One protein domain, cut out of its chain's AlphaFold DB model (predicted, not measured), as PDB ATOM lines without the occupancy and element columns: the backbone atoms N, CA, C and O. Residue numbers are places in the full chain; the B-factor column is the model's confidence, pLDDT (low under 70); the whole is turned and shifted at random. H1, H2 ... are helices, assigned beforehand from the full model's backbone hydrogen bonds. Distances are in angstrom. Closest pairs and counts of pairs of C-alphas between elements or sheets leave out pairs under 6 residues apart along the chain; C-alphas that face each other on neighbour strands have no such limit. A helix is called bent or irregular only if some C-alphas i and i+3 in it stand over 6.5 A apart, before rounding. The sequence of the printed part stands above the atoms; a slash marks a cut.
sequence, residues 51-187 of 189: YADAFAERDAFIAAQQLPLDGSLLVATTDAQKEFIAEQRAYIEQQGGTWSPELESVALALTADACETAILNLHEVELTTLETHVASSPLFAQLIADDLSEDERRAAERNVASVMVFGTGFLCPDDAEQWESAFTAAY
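What this domain is: This is residues 51 to 187 of the 189 residues of an uncharacterized protein of Agromyces sp. Root81 (UniProt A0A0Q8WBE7). Two long helices, H3 and H6, cross nearly at right angles in the core, and H7 folds back along H6 as a helical hairpin. H2 packs across the beginning of H3 and the end of H6, H1 packs beside the end of H3 at the rim of the domain, and H4 crosses H7. The printed part has 137 residues with seven named helices, H1 to H7 in order along the chain, and no named strand; the class is all helix. It is compact, with a radius of gyration of the C-alphas of 14.6 A and spans of 40 by 31 by 27 A.

How they stand to each other: H1, residues 51 to 65, touches residues 116 to 120 of H3, residues 101 to 120, at a shallow tilt of 26 degrees, opposite ways; the closest C-alphas, of Ala 54 and Leu 120, are 5.6 A apart. H2, residues 79 to 94, touches H3 at a steep tilt of 52 degrees, with the C-alphas of Ile 85 and Glu 104 closest at 6.6 A. The hub is H6, residues 150 to 171, which touches four other helices. It is about perpendicular to H3, at 79 degrees, and the closest C-alphas, of Thr 111 and Met 164, are 4.6 A apart. With residues 167 to 171 alone it touches H2, where the C-alphas of Ala 80 and Phe 170 are closest at 5.6 A. H5, residues 138 to 143, and H6 only just touch, with 3 pairs of C-alphas within 8 A; the closest, of Phe 140 and Val 160, are 7.3 A apart. H7, residues 173 to 186, forms a hairpin with H6 at a shallow tilt of 15 degrees; the closest C-alphas, of Gly 169 and Ala 176, are 5.0 A apart. H4, residues 127 to 136, touches H7 about perpendicular, at 86 degrees, with the C-alphas of Leu 127 and Ala 182 closest at 4.4 A. H1 and H7 are apart, and so are H2 and H4. In H1 to H5 every O i to N i+4 pair is within hydrogen-bond range; in H6 it is 15 of 18 and in H7 8 of 10.

Where its parts are: H1 begins at C-alpha 51, (146.363, 117.368, 125.690), and is 20.7 A long from first to last C-alpha. H2 measures 22.3 A, H3 28.2 A, H4 14.2 A and H5 8.8 A. H6 is 30.9 A long and ends at C-alpha 171, (140.391, 137.418, 127.888). H7 measures 20.2 A, ends at C-alpha 186, (124.751, 126.471, 138.468), and is irregular: C-alphas 174 and 177 are 7.4 A apart.

The domain as a whole: The two C-alphas farthest apart, of Ala 52 and Gly 96, are 45.7 A apart. The printed part has no cut. The link from H1 to H2, residues 66 to 78, is long; the links H4 to H5 and H6 to H7 are tight. The mean pLDDT of the printed part is 97.2, and no printed residue is under 70.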
ATOM      1  N   TYR A  51     145.920 116.777 124.423       86.62
ATOM      2  CA  TYR A  51     146.363 117.368 125.690       86.62
ATOM      3  C   TYR A  51     147.722 118.057 125.551       86.62
ATOM      4  O   TYR A  51     147.978 119.050 126.230       86.62
ATOM      5  N   ALA A  52     148.607 117.550 124.685       89.81
ATOM      6  CA  ALA A  52     149.875 118.215 124.402       89.81
ATOM      7  C   ALA A  52     149.644 119.577 123.727       89.81
ATOM      8  O   ALA A  52     150.284 120.561 124.109       89.81
ATOM      9  N   ASP A  53     148.690 119.639 122.798       94.06
ATOM     10  CA  ASP A  53     148.264 120.875 122.148       94.06
ATOM     11  C   ASP A  53     147.616 121.841 123.153       94.06
ATOM     12  O   ASP A  53     148.007 123.008 123.201       94.06
ATOM     13  N   ALA A  54     146.745 121.359 124.047       96.50
ATOM     14  CA  ALA A  54     146.134 122.177 125.099       96.50
ATOM     15  C   ALA A  54     147.172 122.802 126.049       96.50
ATOM     16  O   ALA A  54     147.079 123.974 126.415       96.50
ATOM     17  N   PHE A  55     148.212 122.054 126.440       97.19
ATOM     18  CA  PHE A  55     149.290 122.620 127.259       97.19
ATOM     19  C   PHE A  55     150.095 123.685 126.507       97.19
ATOM     20  O   PHE A  55     150.449 124.707 127.099       97.19
ATOM     21  N   ALA A  56     150.375 123.466 125.221       97.81
ATOM     22  CA  ALA A  56     151.065 124.451 124.395       97.81
ATOM     23  C   ALA A  56     150.221 125.721 124.199       97.81
ATOM     24  O   ALA A  56     150.755 126.832 124.257       97.81
ATOM     25  N   GLU A  57     148.910 125.569 124.018       98.25
ATOM     26  CA  GLU A  57     147.965 126.676 123.934       98.25
ATOM     27  C   GLU A  57     147.890 127.460 125.244       98.25
ATOM     28  O   GLU A  57     148.008 128.685 125.222       98.25
ATOM     29  N   ARG A  58     147.798 126.782 126.393       97.69
ATOM     30  CA  ARG A  58     147.812 127.438 127.708       97.69
ATOM     31  C   ARG A  58     149.068 128.290 127.883       97.69
ATOM     32  O   ARG A  58     148.989 129.442 128.307       97.69
ATOM     33  N   ASP A  59     150.234 127.755 127.532       97.44
ATOM     34  CA  ASP A  59     151.496 128.490 127.642       97.44
ATOM     35  C   ASP A  59     151.526 129.703 126.689       97.44
ATOM     36  O   ASP A  59     152.017 130.778 127.053       97.44
ATOM     37  N   ALA A  60     150.955 129.567 125.488       98.00
ATOM     38  CA  ALA A  60     150.787 130.673 124.550       98.00
ATOM     39  C   ALA A  60     149.811 131.740 125.080       98.00
ATOM     40  O   ALA A  60     150.098 132.932 124.949       98.00
ATOM     41  N   PHE A  61     148.710 131.334 125.720       98.19
ATOM     42  CA  PHE A  61     147.756 132.223 126.382       98.19
ATOM     43  C   PHE A  61     148.430 133.025 127.500       98.19
ATOM     44  O   PHE A  61     148.377 134.255 127.482       98.19
ATOM     45  N   ILE A  62     149.145 132.362 128.415       96.62
ATOM     46  CA  ILE A  62     149.882 133.011 129.513       96.62
ATOM     47  C   ILE A  62     150.864 134.055 128.964       96.62
ATOM     48  O   ILE A  62     150.922 135.190 129.453       96.62
ATOM     49  N   ALA A  63     151.610 133.701 127.912       97.12
ATOM     50  CA  ALA A  63     152.545 134.613 127.263       97.12
ATOM     51  C   ALA A  63     151.835 135.801 126.588       97.12
ATOM     52  O   ALA A  63     152.289 136.941 126.719       97.12
ATOM     53  N   ALA A  64     150.717 135.561 125.897       97.62
ATOM     54  CA  ALA A  64     149.925 136.597 125.236       97.62
ATOM     55  C   ALA A  64     149.294 137.574 126.238       97.62
ATOM     56  O   ALA A  64     149.281 138.784 126.001       97.62
ATOM     57  N   GLN A  65     148.833 137.057 127.377       97.62
ATOM     58  CA  GLN A  65     148.268 137.836 128.477       97.62
ATOM     59  C   GLN A  65     149.333 138.505 129.356       97.62
ATOM     60  O   GLN A  65     148.990 139.332 130.198       97.62
ATOM     61  N   GLN A  66     150.618 138.207 129.142       96.75
ATOM     62  CA  GLN A  66     151.739 138.783 129.893       96.75
ATOM     63  C   GLN A  66     151.601 138.567 131.411       96.75
ATOM     64  O   GLN A  66     151.943 139.444 132.204       96.75
ATOM     65  N   LEU A  67     151.087 137.400 131.815       92.38
ATOM     66  CA  LEU A  67     150.867 137.077 133.224       92.38
ATOM     67  C   LEU A  67     152.217 136.791 133.913       92.38
ATOM     68  O   LEU A  67     152.952 135.902 133.469       92.38
ATOM     69  N   PRO A  68     152.589 137.522 134.982       91.00
ATOM     70  CA  PRO A  68     153.800 137.230 135.732       91.00
ATOM     71  C   PRO A  68     153.687 135.893 136.477       91.00
ATOM     72  O   PRO A  68     152.691 135.600 137.130       91.00
ATOM     73  N   LEU A  69     154.760 135.101 136.426       88.25
ATOM     74  CA  LEU A  69     154.863 133.791 137.090       88.25
ATOM     75  C   LEU A  69     155.676 133.843 138.395       88.25
ATOM     76  O   LEU A  69     155.985 132.814 138.991       88.25
ATOM     77  N   ASP A  70     156.075 135.040 138.824       91.62
ATOM     78  CA  ASP A  70     156.935 135.275 139.987       91.62
ATOM     79  C   ASP A  70     156.156 135.524 141.292       91.62
ATOM     80  O   ASP A  70     156.765 135.737 142.343       91.62
ATOM     81  N   GLY A  71     154.821 135.482 141.235       86.94
ATOM     82  CA  GLY A  71     153.933 135.734 142.370       86.94
ATOM     83  C   GLY A  71     153.716 137.216 142.689       86.94
ATOM     84  O   GLY A  71     153.163 137.532 143.743       86.94
ATOM     85  N   SER A  72     154.154 138.132 141.819       93.06
ATOM     86  CA  SER A  72     153.767 139.543 141.904       93.06
ATOM     87  C   SER A  72     152.266 139.739 141.650       93.06
ATOM     88  O   SER A  72     151.601 138.891 141.055       93.06
ATOM     89  N   LEU A  73     151.715 140.860 142.131       94.06
ATOM     90  CA  LEU A  73     150.319 141.212 141.859       94.06
ATOM     91  C   LEU A  73     150.104 141.400 140.357       94.06
ATOM     92  O   LEU A  73     150.904 142.058 139.687       94.06
ATOM     93  N   LEU A  74     148.987 140.875 139.859       97.00
ATOM     94  CA  LEU A  74     148.579 141.075 138.478       97.00
ATOM     95  C   LEU A  74     148.101 142.515 138.286       97.00
ATOM     96  O   LEU A  74     147.362 143.059 139.108       97.00
ATOM     97  N   VAL A  75     148.520 143.115 137.175       97.44
ATOM     98  CA  VAL A  75     148.115 144.455 136.742       97.44
ATOM     99  C   VAL A  75     147.778 144.386 135.260       97.44
ATOM    100  O   VAL A  75     148.491 143.738 134.486       97.44
ATOM    101  N   ALA A  76     146.702 145.060 134.855       98.00
ATOM    102  CA  ALA A  76     146.248 145.027 133.472       98.00
ATOM    103  C   ALA A  76     147.308 145.601 132.518       98.00
ATOM    104  O   ALA A  76     147.680 146.777 132.597       98.00
ATOM    105  N   THR A  77     147.773 144.776 131.580       97.50
ATOM    106  CA  THR A  77     148.860 145.126 130.658       97.50
ATOM    107  C   THR A  77     148.399 145.123 129.203       97.50
ATOM    108  O   THR A  77     148.699 146.069 128.461       97.50
ATOM    109  N   THR A  78     147.618 144.118 128.801       98.25
ATOM    110  CA  THR A  78     146.992 144.078 127.471       98.25
ATOM    111  C   THR A  78     145.810 145.046 127.397       98.25
ATOM    112  O   THR A  78     145.276 145.481 128.419       98.25
ATOM    113  N   ASP A  79     145.395 145.427 126.189       98.56
ATOM    114  CA  ASP A  79     144.263 146.347 126.038       98.56
ATOM    115  C   ASP A  79     142.937 145.698 126.464       98.56
ATOM    116  O   ASP A  79     142.157 146.345 127.156       98.56
ATOM    117  N   ALA A  80     142.750 144.401 126.189       98.50
ATOM    118  CA  ALA A  80     141.598 143.633 126.668       98.50
ATOM    119  C   ALA A  80     141.530 143.581 128.206       98.50
ATOM    120  O   ALA A  80     140.475 143.814 128.790       98.50
ATOM    121  N   GLN A  81     142.665 143.363 128.883       98.75
ATOM    122  CA  GLN A  81     142.722 143.411 130.349       98.75
ATOM    123  C   GLN A  81     142.374 144.799 130.891       98.75
ATOM    124  O   GLN A  81     141.676 144.911 131.894       98.75
ATOM    125  N   LYS A  82     142.857 145.871 130.251       98.81
ATOM    126  CA  LYS A  82     142.555 147.244 130.686       98.81
ATOM    127  C   LYS A  82     141.077 147.564 130.533       98.81
ATOM    128  O   LYS A  82     140.533 148.245 131.398       98.81
ATOM    129  N   GLU A  83     140.451 147.100 129.457       98.75
ATOM    130  CA  GLU A  83     139.019 147.274 129.222       98.75
ATOM    131  C   GLU A  83     138.198 146.521 130.272       98.75
ATOM    132  O   GLU A  83     137.422 147.148 130.991       98.75
ATOM    133  N   PHE A  84     138.487 145.232 130.479       98.75
ATOM    134  CA  PHE A  84     137.888 144.422 131.541       98.75
ATOM    135  C   PHE A  84     137.978 145.102 132.916       98.75
ATOM    136  O   PHE A  84     136.977 145.276 133.614       98.75
ATOM    137  N   ILE A  85     139.177 145.543 133.305       98.75
ATOM    138  CA  ILE A  85     139.397 146.205 134.593       98.75
ATOM    139  C   ILE A  85     138.700 147.563 134.672       98.75
ATOM    140  O   ILE A  85     138.199 147.924 135.738       98.75
ATOM    141  N   ALA A  86     138.641 148.322 133.578       98.69
ATOM    142  CA  ALA A  86     137.912 149.583 133.548       98.69
ATOM    143  C   ALA A  86     136.410 149.365 133.783       98.69
ATOM    144  O   ALA A  86     135.811 150.101 134.571       98.69
ATOM    145  N   GLU A  87     135.816 148.344 133.164       98.69
ATOM    146  CA  GLU A  87     134.404 148.006 133.353       98.69
ATOM    147  C   GLU A  87     134.116 147.487 134.766       98.69
ATOM    148  O   GLU A  87     133.200 147.988 135.425       98.69
ATOM    149  N   GLN A  88     134.949 146.585 135.295       98.12
ATOM    150  CA  GLN A  88     134.801 146.092 136.668       98.12
ATOM    151  C   GLN A  88     134.960 147.197 137.708       98.12
ATOM    152  O   GLN A  88     134.175 147.290 138.656       98.12
ATOM    153  N   ARG A  89     135.938 148.086 137.513       98.38
ATOM    154  CA  ARG A  89     136.111 149.271 138.352       98.38
ATOM    155  C   ARG A  89     134.865 150.143 138.327       98.38
ATOM    156  O   ARG A  89     134.348 150.489 139.388       98.38
ATOM    157  N   ALA A  90     134.362 150.457 137.134       98.25
ATOM    158  CA  ALA A  90     133.173 151.281 136.981       98.25
ATOM    159  C   ALA A  90     131.948 150.647 137.655       98.25
ATOM    160  O   ALA A  90     131.181 151.363 138.298       98.25
ATOM    161  N   TYR A  91     131.770 149.327 137.551       96.62
ATOM    162  CA  TYR A  91     130.683 148.606 138.213       96.62
ATOM    163  C   TYR A  91     130.761 148.719 139.742       96.62
ATOM    164  O   TYR A  91     129.777 149.090 140.385       96.62
ATOM    165  N   ILE A  92     131.936 148.465 140.332       96.62
ATOM    166  CA  ILE A  92     132.132 148.544 141.788       96.62
ATOM    167  C   ILE A  92     131.914 149.973 142.299       96.62
ATOM    168  O   ILE A  92     131.215 150.182 143.294       96.62
ATOM    169  N   GLU A  93     132.475 150.966 141.614       97.38
ATOM    170  CA  GLU A  93     132.362 152.372 142.009       97.38
ATOM    171  C   GLU A  93     130.922 152.894 141.883       97.38
ATOM    172  O   GLU A  93     130.461 153.645 142.746       97.38
ATOM    173  N   GLN A  94     130.160 152.450 140.876       97.38
ATOM    174  CA  GLN A  94     128.734 152.780 140.740       97.38
ATOM    175  C   GLN A  94     127.884 152.260 141.905       97.38
ATOM    176  O   GLN A  94     126.872 152.874 142.246       97.38
ATOM    177  N   GLN A  95     128.302 151.170 142.550       95.44
ATOM    178  CA  GLN A  95     127.645 150.638 143.747       95.44
ATOM    179  C   GLN A  95     128.153 151.265 145.054       95.44
ATOM    180  O   GLN A  95     127.762 150.840 146.141       95.44
ATOM    181  N   GLY A  96     129.001 152.296 144.973       97.06
ATOM    182  CA  GLY A  96     129.591 152.962 146.135       97.06
ATOM    183  C   GLY A  96     130.767 152.204 146.757       97.06
ATOM    184  O   GLY A  96     131.199 152.554 147.855       97.06
ATOM    185  N   GLY A  97     131.282 151.175 146.076       96.56
ATOM    186  CA  GLY A  97     132.511 150.488 146.450       96.56
ATOM    187  C   GLY A  97     133.761 151.312 146.133       96.56
ATOM    188  O   GLY A  97     133.702 152.383 145.531       96.56
ATOM    189  N   THR A  98     134.921 150.813 146.556       97.06
ATOM    190  CA  THR A  98     136.228 151.405 146.238       97.06
ATOM    191  C   THR A  98     137.080 150.370 145.527       97.06
ATOM    192  O   THR A  98     137.247 149.262 146.031       97.06
ATOM    193  N   TRP A  99     137.625 150.736 144.369       97.31
ATOM    194  CA  TRP A  99     138.569 149.895 143.647       97.31
ATOM    195  C   TRP A  99     139.954 149.929 144.296       97.31
ATOM    196  O   TRP A  99     140.420 150.990 144.718       97.31
ATOM    197  N   SER A 100     140.633 148.783 144.342       97.50
ATOM    198  CA  SER A 100     141.999 148.670 144.855       97.50
ATOM    199  C   SER A 100     142.879 147.823 143.925       97.50
ATOM    200  O   SER A 100     142.348 147.057 143.115       97.50
ATOM    201  N   PRO A 101     144.217 147.932 144.024       97.50
ATOM    202  CA  PRO A 101     145.135 147.067 143.280       97.50
ATOM    203  C   PRO A 101     144.940 145.572 143.572       97.50
ATOM    204  O   PRO A 101     145.117 144.739 142.691       97.50
ATOM    205  N   GLU A 102     144.546 145.216 144.794       96.69
ATOM    206  CA  GLU A 102     144.272 143.829 145.174       96.69
ATOM    207  C   GLU A 102     143.019 143.295 144.471       96.69
ATOM    208  O   GLU A 102     143.039 142.171 143.976       96.69
ATOM    209  N   LEU A 103     141.955 144.105 144.366       97.06
ATOM    210  CA  LEU A 103     140.753 143.734 143.607       97.06
ATOM    211  C   LEU A 103     141.055 143.558 142.117       97.06
ATOM    212  O   LEU A 103     140.534 142.636 141.497       97.06
ATOM    213  N   GLU A 104     141.925 144.401 141.561       98.38
ATOM    214  CA  GLU A 104     142.405 144.246 140.187       98.38
ATOM    215  C   GLU A 104     143.144 142.926 139.990       98.38
ATOM    216  O   GLU A 104     142.815 142.164 139.080       98.38
ATOM    217  N   SER A 105     144.085 142.619 140.885       98.19
ATOM    218  CA  SER A 105     144.842 141.376 140.809       98.19
ATOM    219  C   SER A 105     143.946 140.147 140.949       98.19
ATOM    220  O   SER A 105     144.167 139.162 140.251       98.19
ATOM    221  N   VAL A 106     142.942 140.188 141.830       97.81
ATOM    222  CA  VAL A 106     141.979 139.091 142.008       97.81
ATOM    223  C   VAL A 106     141.106 138.920 140.768       97.81
ATOM    224  O   VAL A 106     140.933 137.793 140.313       97.81
ATOM    225  N   ALA A 107     140.588 140.008 140.193       98.44
ATOM    226  CA  ALA A 107     139.763 139.942 138.989       98.44
ATOM    227  C   ALA A 107     140.536 139.332 137.808       98.44
ATOM    228  O   ALA A 107     140.036 138.418 137.160       98.44
ATOM    229  N   LEU A 108     141.778 139.776 137.576       98.62
ATOM    230  CA  LEU A 108     142.644 139.203 136.540       98.62
ATOM    231  C   LEU A 108     142.962 137.729 136.803       98.62
ATOM    232  O   LEU A 108     142.927 136.935 135.869       98.62
ATOM    233  N   ALA A 109     143.246 137.361 138.056       98.06
ATOM    234  CA  ALA A 109     143.590 135.989 138.417       98.06
ATOM    235  C   ALA A 109     142.414 135.034 138.196       98.06
ATOM    236  O   ALA A 109     142.596 133.991 137.581       98.06
ATOM    237  N   LEU A 110     141.212 135.408 138.649       98.56
ATOM    238  CA  LEU A 110     139.999 134.607 138.460       98.56
ATOM    239  C   LEU A 110     139.721 134.357 136.979       98.56
ATOM    240  O   LEU A 110     139.458 133.232 136.570       98.56
ATOM    241  N   THR A 111     139.791 135.406 136.164       98.69
ATOM    242  CA  THR A 111     139.521 135.284 134.733       98.69
ATOM    243  C   THR A 111     140.598 134.487 134.004       98.69
ATOM    244  O   THR A 111     140.262 133.660 133.162       98.69
ATOM    245  N   ALA A 112     141.879 134.697 134.324       98.38
ATOM    246  CA  ALA A 112     142.960 133.903 133.746       98.38
ATOM    247  C   ALA A 112     142.818 132.413 134.101       98.38
ATOM    248  O   ALA A 112     142.895 131.582 133.203       98.38
ATOM    249  N   ASP A 113     142.518 132.087 135.365       98.19
ATOM    250  CA  ASP A 113     142.291 130.712 135.843       98.19
ATOM    251  C   ASP A 113     141.132 130.028 135.089       98.19
ATOM    252  O   ASP A 113     141.226 128.862 134.702       98.19
ATOM    253  N   ALA A 114     140.055 130.764 134.790       98.69
ATOM    254  CA  ALA A 114     138.944 130.252 133.986       98.69
ATOM    255  C   ALA A 114     139.309 130.030 132.512       98.69
ATOM    256  O   ALA A 114     138.955 128.995 131.950       98.69
ATOM    257  N   CYS A 115     140.034 130.958 131.885       98.75
ATOM    258  CA  CYS A 115     140.490 130.785 130.505       98.75
ATOM    259  C   CYS A 115     141.475 129.611 130.381       98.75
ATOM    260  O   CYS A 115     141.355 128.797 129.469       98.75
ATOM    261  N   GLU A 116     142.403 129.458 131.331       98.31
ATOM    262  CA  GLU A 116     143.278 128.283 131.393       98.31
ATOM    263  C   GLU A 116     142.475 126.996 131.601       98.31
ATOM    264  O   GLU A 116     142.748 125.988 130.954       98.31
ATOM    265  N   THR A 117     141.455 127.030 132.461       98.50
ATOM    266  CA  THR A 117     140.557 125.890 132.668       98.50
ATOM    267  C   THR A 117     139.833 125.511 131.380       98.50
ATOM    268  O   THR A 117     139.750 124.322 131.084       98.50
ATOM    269  N   ALA A 118     139.343 126.477 130.600       98.62
ATOM    270  CA  ALA A 118     138.698 126.203 129.317       98.62
ATOM    271  C   ALA A 118     139.667 125.517 128.345       98.62
ATOM    272  O   ALA A 118     139.368 124.424 127.874       98.62
ATOM    273  N   ILE A 119     140.867 126.076 128.153       98.50
ATOM    274  CA  ILE A 119     141.912 125.494 127.294       98.50
ATOM    275  C   ILE A 119     142.238 124.054 127.721       98.50
ATOM    276  O   ILE A 119     142.277 123.137 126.902       98.50
ATOM    277  N   LEU A 120     142.434 123.821 129.023       97.62
ATOM    278  CA  LEU A 120     142.778 122.498 129.557       97.62
ATOM    279  C   LEU A 120     141.615 121.493 129.526       97.62
ATOM    280  O   LEU A 120     141.853 120.297 129.686       97.62
ATOM    281  N   ASN A 121     140.386 121.961 129.309       97.69
ATOM    282  CA  ASN A 121     139.216 121.134 129.014       97.69
ATOM    283  C   ASN A 121     138.865 121.176 127.517       97.69
ATOM    284  O   ASN A 121     137.715 120.958 127.157       97.69
ATOM    285  N   LEU A 122     139.839 121.460 126.643       97.75
ATOM    286  CA  LEU A 122     139.674 121.471 125.184       97.75
ATOM    287  C   LEU A 122     138.562 122.417 124.700       97.75
ATOM    288  O   LEU A 122     137.879 122.134 123.719       97.75
ATOM    289  N   HIS A 123     138.383 123.541 125.396       98.00
ATOM    290  CA  HIS A 123     137.316 124.517 125.164       98.00
ATOM    291  C   HIS A 123     135.895 123.953 125.342       98.00
ATOM    292  O   HIS A 123     134.928 124.532 124.847       98.00
ATOM    293  N   GLU A 124     135.746 122.850 126.084       97.88
ATOM    294  CA  GLU A 124     134.456 122.279 126.477       97.88
ATOM    295  C   GLU A 124     134.098 122.715 127.907       97.88
ATOM    296  O   GLU A 124     134.520 122.132 128.914       97.88
ATOM    297  N   VAL A 125     133.304 123.783 128.011       98.56
ATOM    298  CA  VAL A 125     132.885 124.345 129.299       98.56
ATOM    299  C   VAL A 125     131.410 124.051 129.536       98.56
ATOM    300  O   VAL A 125     130.513 124.709 129.018       98.56
ATOM    301  N   GLU A 126     131.158 123.076 130.401       98.38
ATOM    302  CA  GLU A 126     129.817 122.664 130.808       98.38
ATOM    303  C   GLU A 126     129.585 122.947 132.299       98.38
ATOM    304  O   GLU A 126     130.500 123.314 133.044       98.38
ATOM    305  N   LEU A 127     128.356 122.716 132.777       98.44
ATOM    306  CA  LEU A 127     128.007 122.868 134.197       98.44
ATOM    307  C   LEU A 127     129.002 122.148 135.122       98.44
ATOM    308  O   LEU A 127     129.479 122.729 136.094       98.44
ATOM    309  N   THR A 128     129.359 120.902 134.802       98.31
ATOM    310  CA  THR A 128     130.293 120.111 135.616       98.31
ATOM    311  C   THR A 128     131.709 120.683 135.614       98.31
ATOM    312  O   THR A 128     132.411 120.546 136.618       98.31
ATOM    313  N   THR A 129     132.129 121.330 134.521       98.38
ATOM    314  CA  THR A 129     133.423 122.021 134.426       98.38
ATOM    315  C   THR A 129     133.450 123.193 135.401       98.38
ATOM    316  O   THR A 129     134.369 123.289 136.212       98.38
ATOM    317  N   LEU A 130     132.401 124.025 135.409       98.62
ATOM    318  CA  LEU A 130     132.286 125.142 136.348       98.62
ATOM    319  C   LEU A 130     132.219 124.670 137.803       98.62
ATOM    320  O   LEU A 130     132.955 125.187 138.640       98.62
ATOM    321  N   GLU A 131     131.379 123.682 138.119       98.31
ATOM    322  CA  GLU A 131     131.252 123.167 139.490       98.31
ATOM    323  C   GLU A 131     132.580 122.599 140.002       98.31
ATOM    324  O   GLU A 131     132.986 122.875 141.133       98.31
ATOM    325  N   THR A 132     133.294 121.852 139.155       98.38
ATOM    326  CA  THR A 132     134.608 121.296 139.499       98.38
ATOM    327  C   THR A 132     135.649 122.397 139.669       98.38
ATOM    328  O   THR A 132     136.421 122.360 140.628       98.38
ATOM    329  N   HIS A 133     135.662 123.387 138.776       98.25
ATOM    330  CA  HIS A 133     136.567 124.529 138.854       98.25
ATOM    331  C   HIS A 133     136.364 125.309 140.160       98.25
ATOM    332  O   HIS A 133     137.306 125.459 140.933       98.25
ATOM    333  N   VAL A 134     135.128 125.706 140.475       98.06
ATOM    334  CA  VAL A 134     134.794 126.427 141.718       98.06
ATOM    335  C   VAL A 134     135.184 125.616 142.958       98.06
ATOM    336  O   VAL A 134     135.774 126.160 143.889       98.06
ATOM    337  N   ALA A 135     134.900 124.311 142.969       96.81
ATOM    338  CA  ALA A 135     135.171 123.453 144.121       96.81
ATOM    339  C   ALA A 135     136.666 123.157 144.346       96.81
ATOM    340  O   ALA A 135     137.055 122.809 145.463       96.81
ATOM    341  N   SER A 136     137.497 123.243 143.304       96.38
ATOM    342  CA  SER A 136     138.918 122.865 143.359       96.38
ATOM    343  C   SER A 136     139.893 124.033 143.215       96.38
ATOM    344  O   SER A 136     141.064 123.872 143.568       96.38
ATOM    345  N   SER A 137     139.437 125.202 142.753       96.56
ATOM    346  CA  SER A 137     140.290 126.372 142.548       96.56
ATOM    347  C   SER A 137     140.815 126.910 143.886       96.56
ATOM    348  O   SER A 137     140.037 127.315 144.763       96.56
ATOM    349  N   PRO A 138     142.148 127.005 144.057       94.94
ATOM    350  CA  PRO A 138     142.737 127.649 145.222       94.94
ATOM    351  C   PRO A 138     142.347 129.125 145.353       94.94
ATOM    352  O   PRO A 138     142.415 129.658 146.459       94.94
ATOM    353  N   LEU A 139     141.962 129.803 144.262       95.56
ATOM    354  CA  LEU A 139     141.509 131.197 144.314       95.56
ATOM    355  C   LEU A 139     140.154 131.304 145.014       95.56
ATOM    356  O   LEU A 139     139.997 132.128 145.913       95.56
ATOM    357  N   PHE A 140     139.204 130.429 144.680       97.38
ATOM    358  CA  PHE A 140     137.906 130.383 145.358       97.38
ATOM    359  C   PHE A 140     138.063 130.053 146.845       97.38
ATOM    360  O   PHE A 140     137.495 130.749 147.686       97.38
ATOM    361  N   ALA A 141     138.907 129.072 147.180       95.94
ATOM    362  CA  ALA A 141     139.202 128.720 148.571       95.94
ATOM    363  C   ALA A 141     139.836 129.876 149.375       95.94
ATOM    364  O   ALA A 141     139.637 129.977 150.581       95.94
ATOM    365  N   GLN A 142     140.592 130.769 148.727       96.06
ATOM    366  CA  GLN A 142     141.175 131.949 149.380       96.06
ATOM    367  C   GLN A 142     140.172 133.094 149.567       96.06
ATOM    368  O   GLN A 142     140.304 133.875 150.509       96.06
ATOM    369  N   LEU A 143     139.198 133.224 148.664       96.38
ATOM    370  CA  LEU A 143     138.231 134.325 148.662       96.38
ATOM    371  C   LEU A 143     136.985 134.034 149.506       96.38
ATOM    372  O   LEU A 143     136.308 134.967 149.939       96.38
ATOM    373  N   ILE A 144     136.670 132.759 149.734       96.81
ATOM    374  CA  ILE A 144     135.437 132.323 150.388       96.81
ATOM    375  C   ILE A 144     135.784 131.655 151.714       96.81
ATOM    376  O   ILE A 144     136.453 130.628 151.746       96.81
ATOM    377  N   ALA A 145     135.297 132.224 152.816       94.75
ATOM    378  CA  ALA A 145     135.575 131.706 154.150       94.75
ATOM    379  C   ALA A 145     135.042 130.272 154.346       94.75
ATOM    380  O   ALA A 145     133.959 129.918 153.871       94.75
ATOM    381  N   ASP A 146     135.792 129.442 155.073       93.31
ATOM    382  CA  ASP A 146     135.464 128.027 155.304       93.31
ATOM    383  C   ASP A 146     134.258 127.815 156.239       93.31
ATOM    384  O   ASP A 146     133.579 126.792 156.158       93.31
ATOM    385  N   ASP A 147     133.957 128.785 157.103       95.38
ATOM    386  CA  ASP A 147     132.963 128.687 158.178       95.38
ATOM    387  C   ASP A 147     131.567 129.229 157.821       95.38
ATOM    388  O   ASP A 147     130.690 129.293 158.686       95.38
ATOM    389  N   LEU A 148     131.339 129.577 156.552       96.94
ATOM    390  CA  LEU A 148     130.028 129.981 156.044       96.94
ATOM    391  C   LEU A 148     129.021 128.822 156.081       96.94
ATOM    392  O   LEU A 148     129.372 127.663 155.834       96.94
ATOM    393  N   SER A 149     127.746 129.141 156.314       97.50
ATOM    394  CA  SER A 149     126.660 128.194 156.031       97.50
ATOM    395  C   SER A 149     126.598 127.853 154.535       97.50
ATOM    396  O   SER A 149     127.159 128.563 153.701       97.50
ATOM    397  N   GLU A 150     125.898 126.775 154.170       95.38
ATOM    398  CA  GLU A 150     125.778 126.357 152.763       95.38
ATOM    399  C   GLU A 150     125.186 127.463 151.871       95.38
ATOM    400  O   GLU A 150     125.708 127.721 150.787       95.38
ATOM    401  N   ASP A 151     124.156 128.173 152.346       95.56
ATOM    402  CA  ASP A 151     123.518 129.260 151.592       95.56
ATOM    403  C   ASP A 151     124.451 130.471 151.421       95.56
ATOM    404  O   ASP A 151     124.534 131.056 150.338       95.56
ATOM    405  N   GLU A 152     125.182 130.846 152.475       97.31
ATOM    406  CA  GLU A 152     126.151 131.948 152.433       97.31
ATOM    407  C   GLU A 152     127.332 131.618 151.523       97.31
ATOM    408  O   GLU A 152     127.751 132.463 150.729       97.31
ATOM    409  N   ARG A 153     127.834 130.378 151.589       96.56
ATOM    410  CA  ARG A 153     128.876 129.879 150.690       96.56
ATOM    411  C   ARG A 153     128.406 129.939 149.244       96.56
ATOM    412  O   ARG A 153     129.097 130.530 148.422       96.56
ATOM    413  N   ARG A 154     127.213 129.420 148.939       96.06
ATOM    414  CA  ARG A 154     126.664 129.434 147.575       96.06
ATOM    415  C   ARG A 154     126.497 130.859 147.040       96.06
ATOM    416  O   ARG A 154     126.764 131.118 145.869       96.06
ATOM    417  N   ALA A 155     126.075 131.800 147.886       96.88
ATOM    418  CA  ALA A 155     125.988 133.208 147.511       96.88
ATOM    419  C   ALA A 155     127.373 133.830 147.251       96.88
ATOM    420  O   ALA A 155     127.530 134.588 146.292       96.88
ATOM    421  N   ALA A 156     128.373 133.505 148.075       97.44
ATOM    422  CA  ALA A 156     129.749 133.957 147.886       97.44
ATOM    423  C   ALA A 156     130.361 133.392 146.594       97.44
ATOM    424  O   ALA A 156     130.890 134.162 145.795       97.44
ATOM    425  N   GLU A 157     130.207 132.089 146.343       97.94
ATOM    426  CA  GLU A 157     130.640 131.427 145.107       97.94
ATOM    427  C   GLU A 157     130.024 132.093 143.881       97.94
ATOM    428  O   GLU A 157     130.755 132.463 142.967       97.94
ATOM    429  N   ARG A 158     128.707 132.349 143.892       98.12
ATOM    430  CA  ARG A 158     128.028 133.047 142.791       98.12
ATOM    431  C   ARG A 158     128.651 134.414 142.507       98.12
ATOM    432  O   ARG A 158     128.840 134.773 141.348       98.12
ATOM    433  N   ASN A 159     128.958 135.192 143.544       96.62
ATOM    434  CA  ASN A 159     129.535 136.525 143.371       96.62
ATOM    435  C   ASN A 159     130.961 136.451 142.802       96.62
ATOM    436  O   ASN A 159     131.283 137.200 141.882       96.62
ATOM    437  N   VAL A 160     131.795 135.527 143.287       98.06
ATOM    438  CA  VAL A 160     133.162 135.332 142.771       98.06
ATOM    439  C   VAL A 160     133.123 134.815 141.330       98.06
ATOM    440  O   VAL A 160     133.753 135.399 140.448       98.06
ATOM    441  N   ALA A 161     132.310 133.793 141.060       98.50
ATOM    442  CA  ALA A 161     132.129 133.233 139.725       98.50
ATOM    443  C   ALA A 161     131.564 134.261 138.730       98.50
ATOM    444  O   ALA A 161     131.945 134.242 137.566       98.50
ATOM    445  N   SER A 162     130.727 135.212 139.161       98.25
ATOM    446  CA  SER A 162     130.244 136.263 138.254       98.25
ATOM    447  C   SER A 162     131.357 137.186 137.745       98.25
ATOM    448  O   SER A 162     131.309 137.612 136.597       98.25
ATOM    449  N   VAL A 163     132.383 137.462 138.563       98.38
ATOM    450  CA  VAL A 163     133.552 138.259 138.146       98.38
ATOM    451  C   VAL A 163     134.386 137.481 137.138       98.38
ATOM    452  O   VAL A 163     134.763 138.024 136.102       98.38
ATOM    453  N   MET A 164     134.635 136.207 137.446       98.56
ATOM    454  CA  MET A 164     135.339 135.264 136.586       98.56
ATOM    455  C   MET A 164     134.701 135.206 135.191       98.56
ATOM    456  O   MET A 164     135.374 135.528 134.215       98.56
ATOM    457  N   VAL A 165     133.404 134.875 135.122       98.69
ATOM    458  CA  VAL A 165     132.621 134.737 133.880       98.69
ATOM    459  C   VAL A 165     132.555 136.050 133.112       98.69
ATOM    460  O   VAL A 165     132.745 136.059 131.906       98.69
ATOM    461  N   PHE A 166     132.343 137.183 133.785       98.75
ATOM    462  CA  PHE A 166     132.335 138.471 133.090       98.75
ATOM    463  C   PHE A 166     133.677 138.760 132.399       98.75
ATOM    464  O   PHE A 166     133.710 139.252 131.274       98.75
ATOM    465  N   GLY A 167     134.797 138.423 133.043       98.75
ATOM    466  CA  GLY A 167     136.112 138.632 132.451       98.75
ATOM    467  C   GLY A 167     136.434 137.709 131.271       98.75
ATOM    468  O   GLY A 167     137.232 138.103 130.415       98.75
ATOM    469  N   THR A 168     135.838 136.509 131.177       98.81
ATOM    470  CA  THR A 168     136.127 135.591 130.053       98.81
ATOM    471  C   THR A 168     135.715 136.205 128.719       98.81
ATOM    472  O   THR A 168     136.442 136.054 127.741       98.81
ATOM    473  N   GLY A 169     134.669 137.041 128.704       98.75
ATOM    474  CA  GLY A 169     134.265 137.847 127.545       98.75
ATOM    475  C   GLY A 169     135.345 138.788 126.992       98.75
ATOM    476  O   GLY A 169     135.250 139.216 125.844       98.75
ATOM    477  N   PHE A 170     136.391 139.086 127.770       98.69
ATOM    478  CA  PHE A 170     137.524 139.909 127.340       98.69
ATOM    479  C   PHE A 170     138.776 139.078 127.053       98.69
ATOM    480  O   PHE A 170     139.477 139.335 126.074       98.69
ATOM    481  N   LEU A 171     139.103 138.123 127.929       98.62
ATOM    482  CA  LEU A 171     140.391 137.418 127.888       98.62
ATOM    483  C   LEU A 171     140.359 136.136 127.042       98.62
ATOM    484  O   LEU A 171     141.382 135.800 126.449       98.62
ATOM    485  N   CYS A 172     139.214 135.457 126.962       98.69
ATOM    486  CA  CYS A 172     138.982 134.253 126.157       98.69
ATOM    487  C   CYS A 172     137.555 134.282 125.567       98.69
ATOM    488  O   CYS A 172     136.701 133.480 125.944       98.69
ATOM    489  N   PRO A 173     137.263 135.238 124.662       98.50
ATOM    490  CA  PRO A 173     135.897 135.514 124.208       98.50
ATOM    491  C   PRO A 173     135.223 134.336 123.497       98.50
ATOM    492  O   PRO A 173     133.998 134.244 123.521       98.50
ATOM    493  N   ASP A 174     136.000 133.428 122.903       98.56
ATOM    494  CA  ASP A 174     135.474 132.238 122.227       98.56
ATOM    495  C   ASP A 174     134.836 131.234 123.215       98.56
ATOM    496  O   ASP A 174     133.944 130.478 122.834       98.56
ATOM    497  N   ASP A 175     135.215 131.285 124.499       98.69
ATOM    498  CA  ASP A 175     134.686 130.423 125.569       98.69
ATOM    499  C   ASP A 175     133.597 131.100 126.416       98.69
ATOM    500  O   ASP A 175     132.963 130.464 127.264       98.69
ATOM    501  N   ALA A 176     133.377 132.405 126.229       98.62
ATOM    502  CA  ALA A 176     132.566 133.215 127.136       98.62
ATOM    503  C   ALA A 176     131.104 132.745 127.217       98.62
ATOM    504  O   ALA A 176     130.566 132.596 128.313       98.62
ATOM    505  N   GLU A 177     130.478 132.432 126.078       98.69
ATOM    506  CA  GLU A 177     129.080 131.975 126.035       98.69
ATOM    507  C   GLU A 177     128.885 130.647 126.791       98.69
ATOM    508  O   GLU A 177     127.879 130.453 127.480       98.69
ATOM    509  N   GLN A 178     129.867 129.746 126.721       98.75
ATOM    510  CA  GLN A 178     129.821 128.475 127.441       98.75
ATOM    511  C   GLN A 178     129.933 128.692 128.959       98.75
ATOM    512  O   GLN A 178     129.139 128.143 129.729       98.75
ATOM    513  N   TRP A 179     130.838 129.575 129.397       98.69
ATOM    514  CA  TRP A 179     130.944 129.988 130.801       98.69
ATOM    515  C   TRP A 179     129.657 130.641 131.328       98.69
ATOM    516  O   TRP A 179     129.211 130.316 132.431       98.69
ATOM    517  N   GLU A 180     129.029 131.525 130.550       98.62
ATOM    518  CA  GLU A 180     127.752 132.165 130.900       98.62
ATOM    519  C   GLU A 180     126.608 131.148 131.036       98.62
ATOM    520  O   GLU A 180     125.806 131.213 131.980       98.62
ATOM    521  N   SER A 181     126.549 130.182 130.117       98.62
ATOM    522  CA  SER A 181     125.581 129.084 130.144       98.62
ATOM    523  C   SER A 181     125.756 128.217 131.397       98.62
ATOM    524  O   SER A 181     124.803 128.025 132.163       98.62
ATOM    525  N   ALA A 182     126.987 127.772 131.673       98.69
ATOM    526  CA  ALA A 182     127.319 126.979 132.855       98.69
ATOM    527  C   ALA A 182     127.005 127.734 134.159       98.69
ATOM    528  O   ALA A 182     126.415 127.169 135.084       98.69
ATOM    529  N   PHE A 183     127.325 129.029 134.221       98.62
ATOM    530  CA  PHE A 183     127.036 129.881 135.376       98.62
ATOM    531  C   PHE A 183     125.533 129.991 135.648       98.62
ATOM    532  O   PHE A 183     125.087 129.835 136.787       98.62
ATOM    533  N   THR A 184     124.738 130.212 134.598       98.31
ATOM    534  CA  THR A 184     123.277 130.311 134.701       98.31
ATOM    535  C   THR A 184     122.658 128.996 135.177       98.31
ATOM    536  O   THR A 184     121.721 129.006 135.977       98.31
ATOM    537  N   ALA A 185     123.191 127.859 134.722       98.00
ATOM    538  CA  ALA A 185     122.751 126.540 135.163       98.00
ATOM    539  C   ALA A 185     123.103 126.261 136.638       98.00
ATOM    540  O   ALA A 185     122.280 125.705 137.368       98.00
ATOM    541  N   ALA A 186     124.289 126.678 137.095       97.44
ATOM    542  CA  ALA A 186     124.751 126.471 138.468       97.44
ATOM    543  C   ALA A 186     124.032 127.366 139.490       97.44
ATOM    544  O   ALA A 186     123.759 126.947 140.622       97.44
ATOM    545  N   TYR A 187     123.693 128.600 139.109       95.94
ATOM    546  CA  TYR A 187     123.120 129.602 140.010       95.94
ATOM    547  C   TYR A 187     121.790 130.166 139.484       95.94
ATOM    548  O   TYR A 187     121.718 131.350 139.141       95.94
TER     549      TYR A 187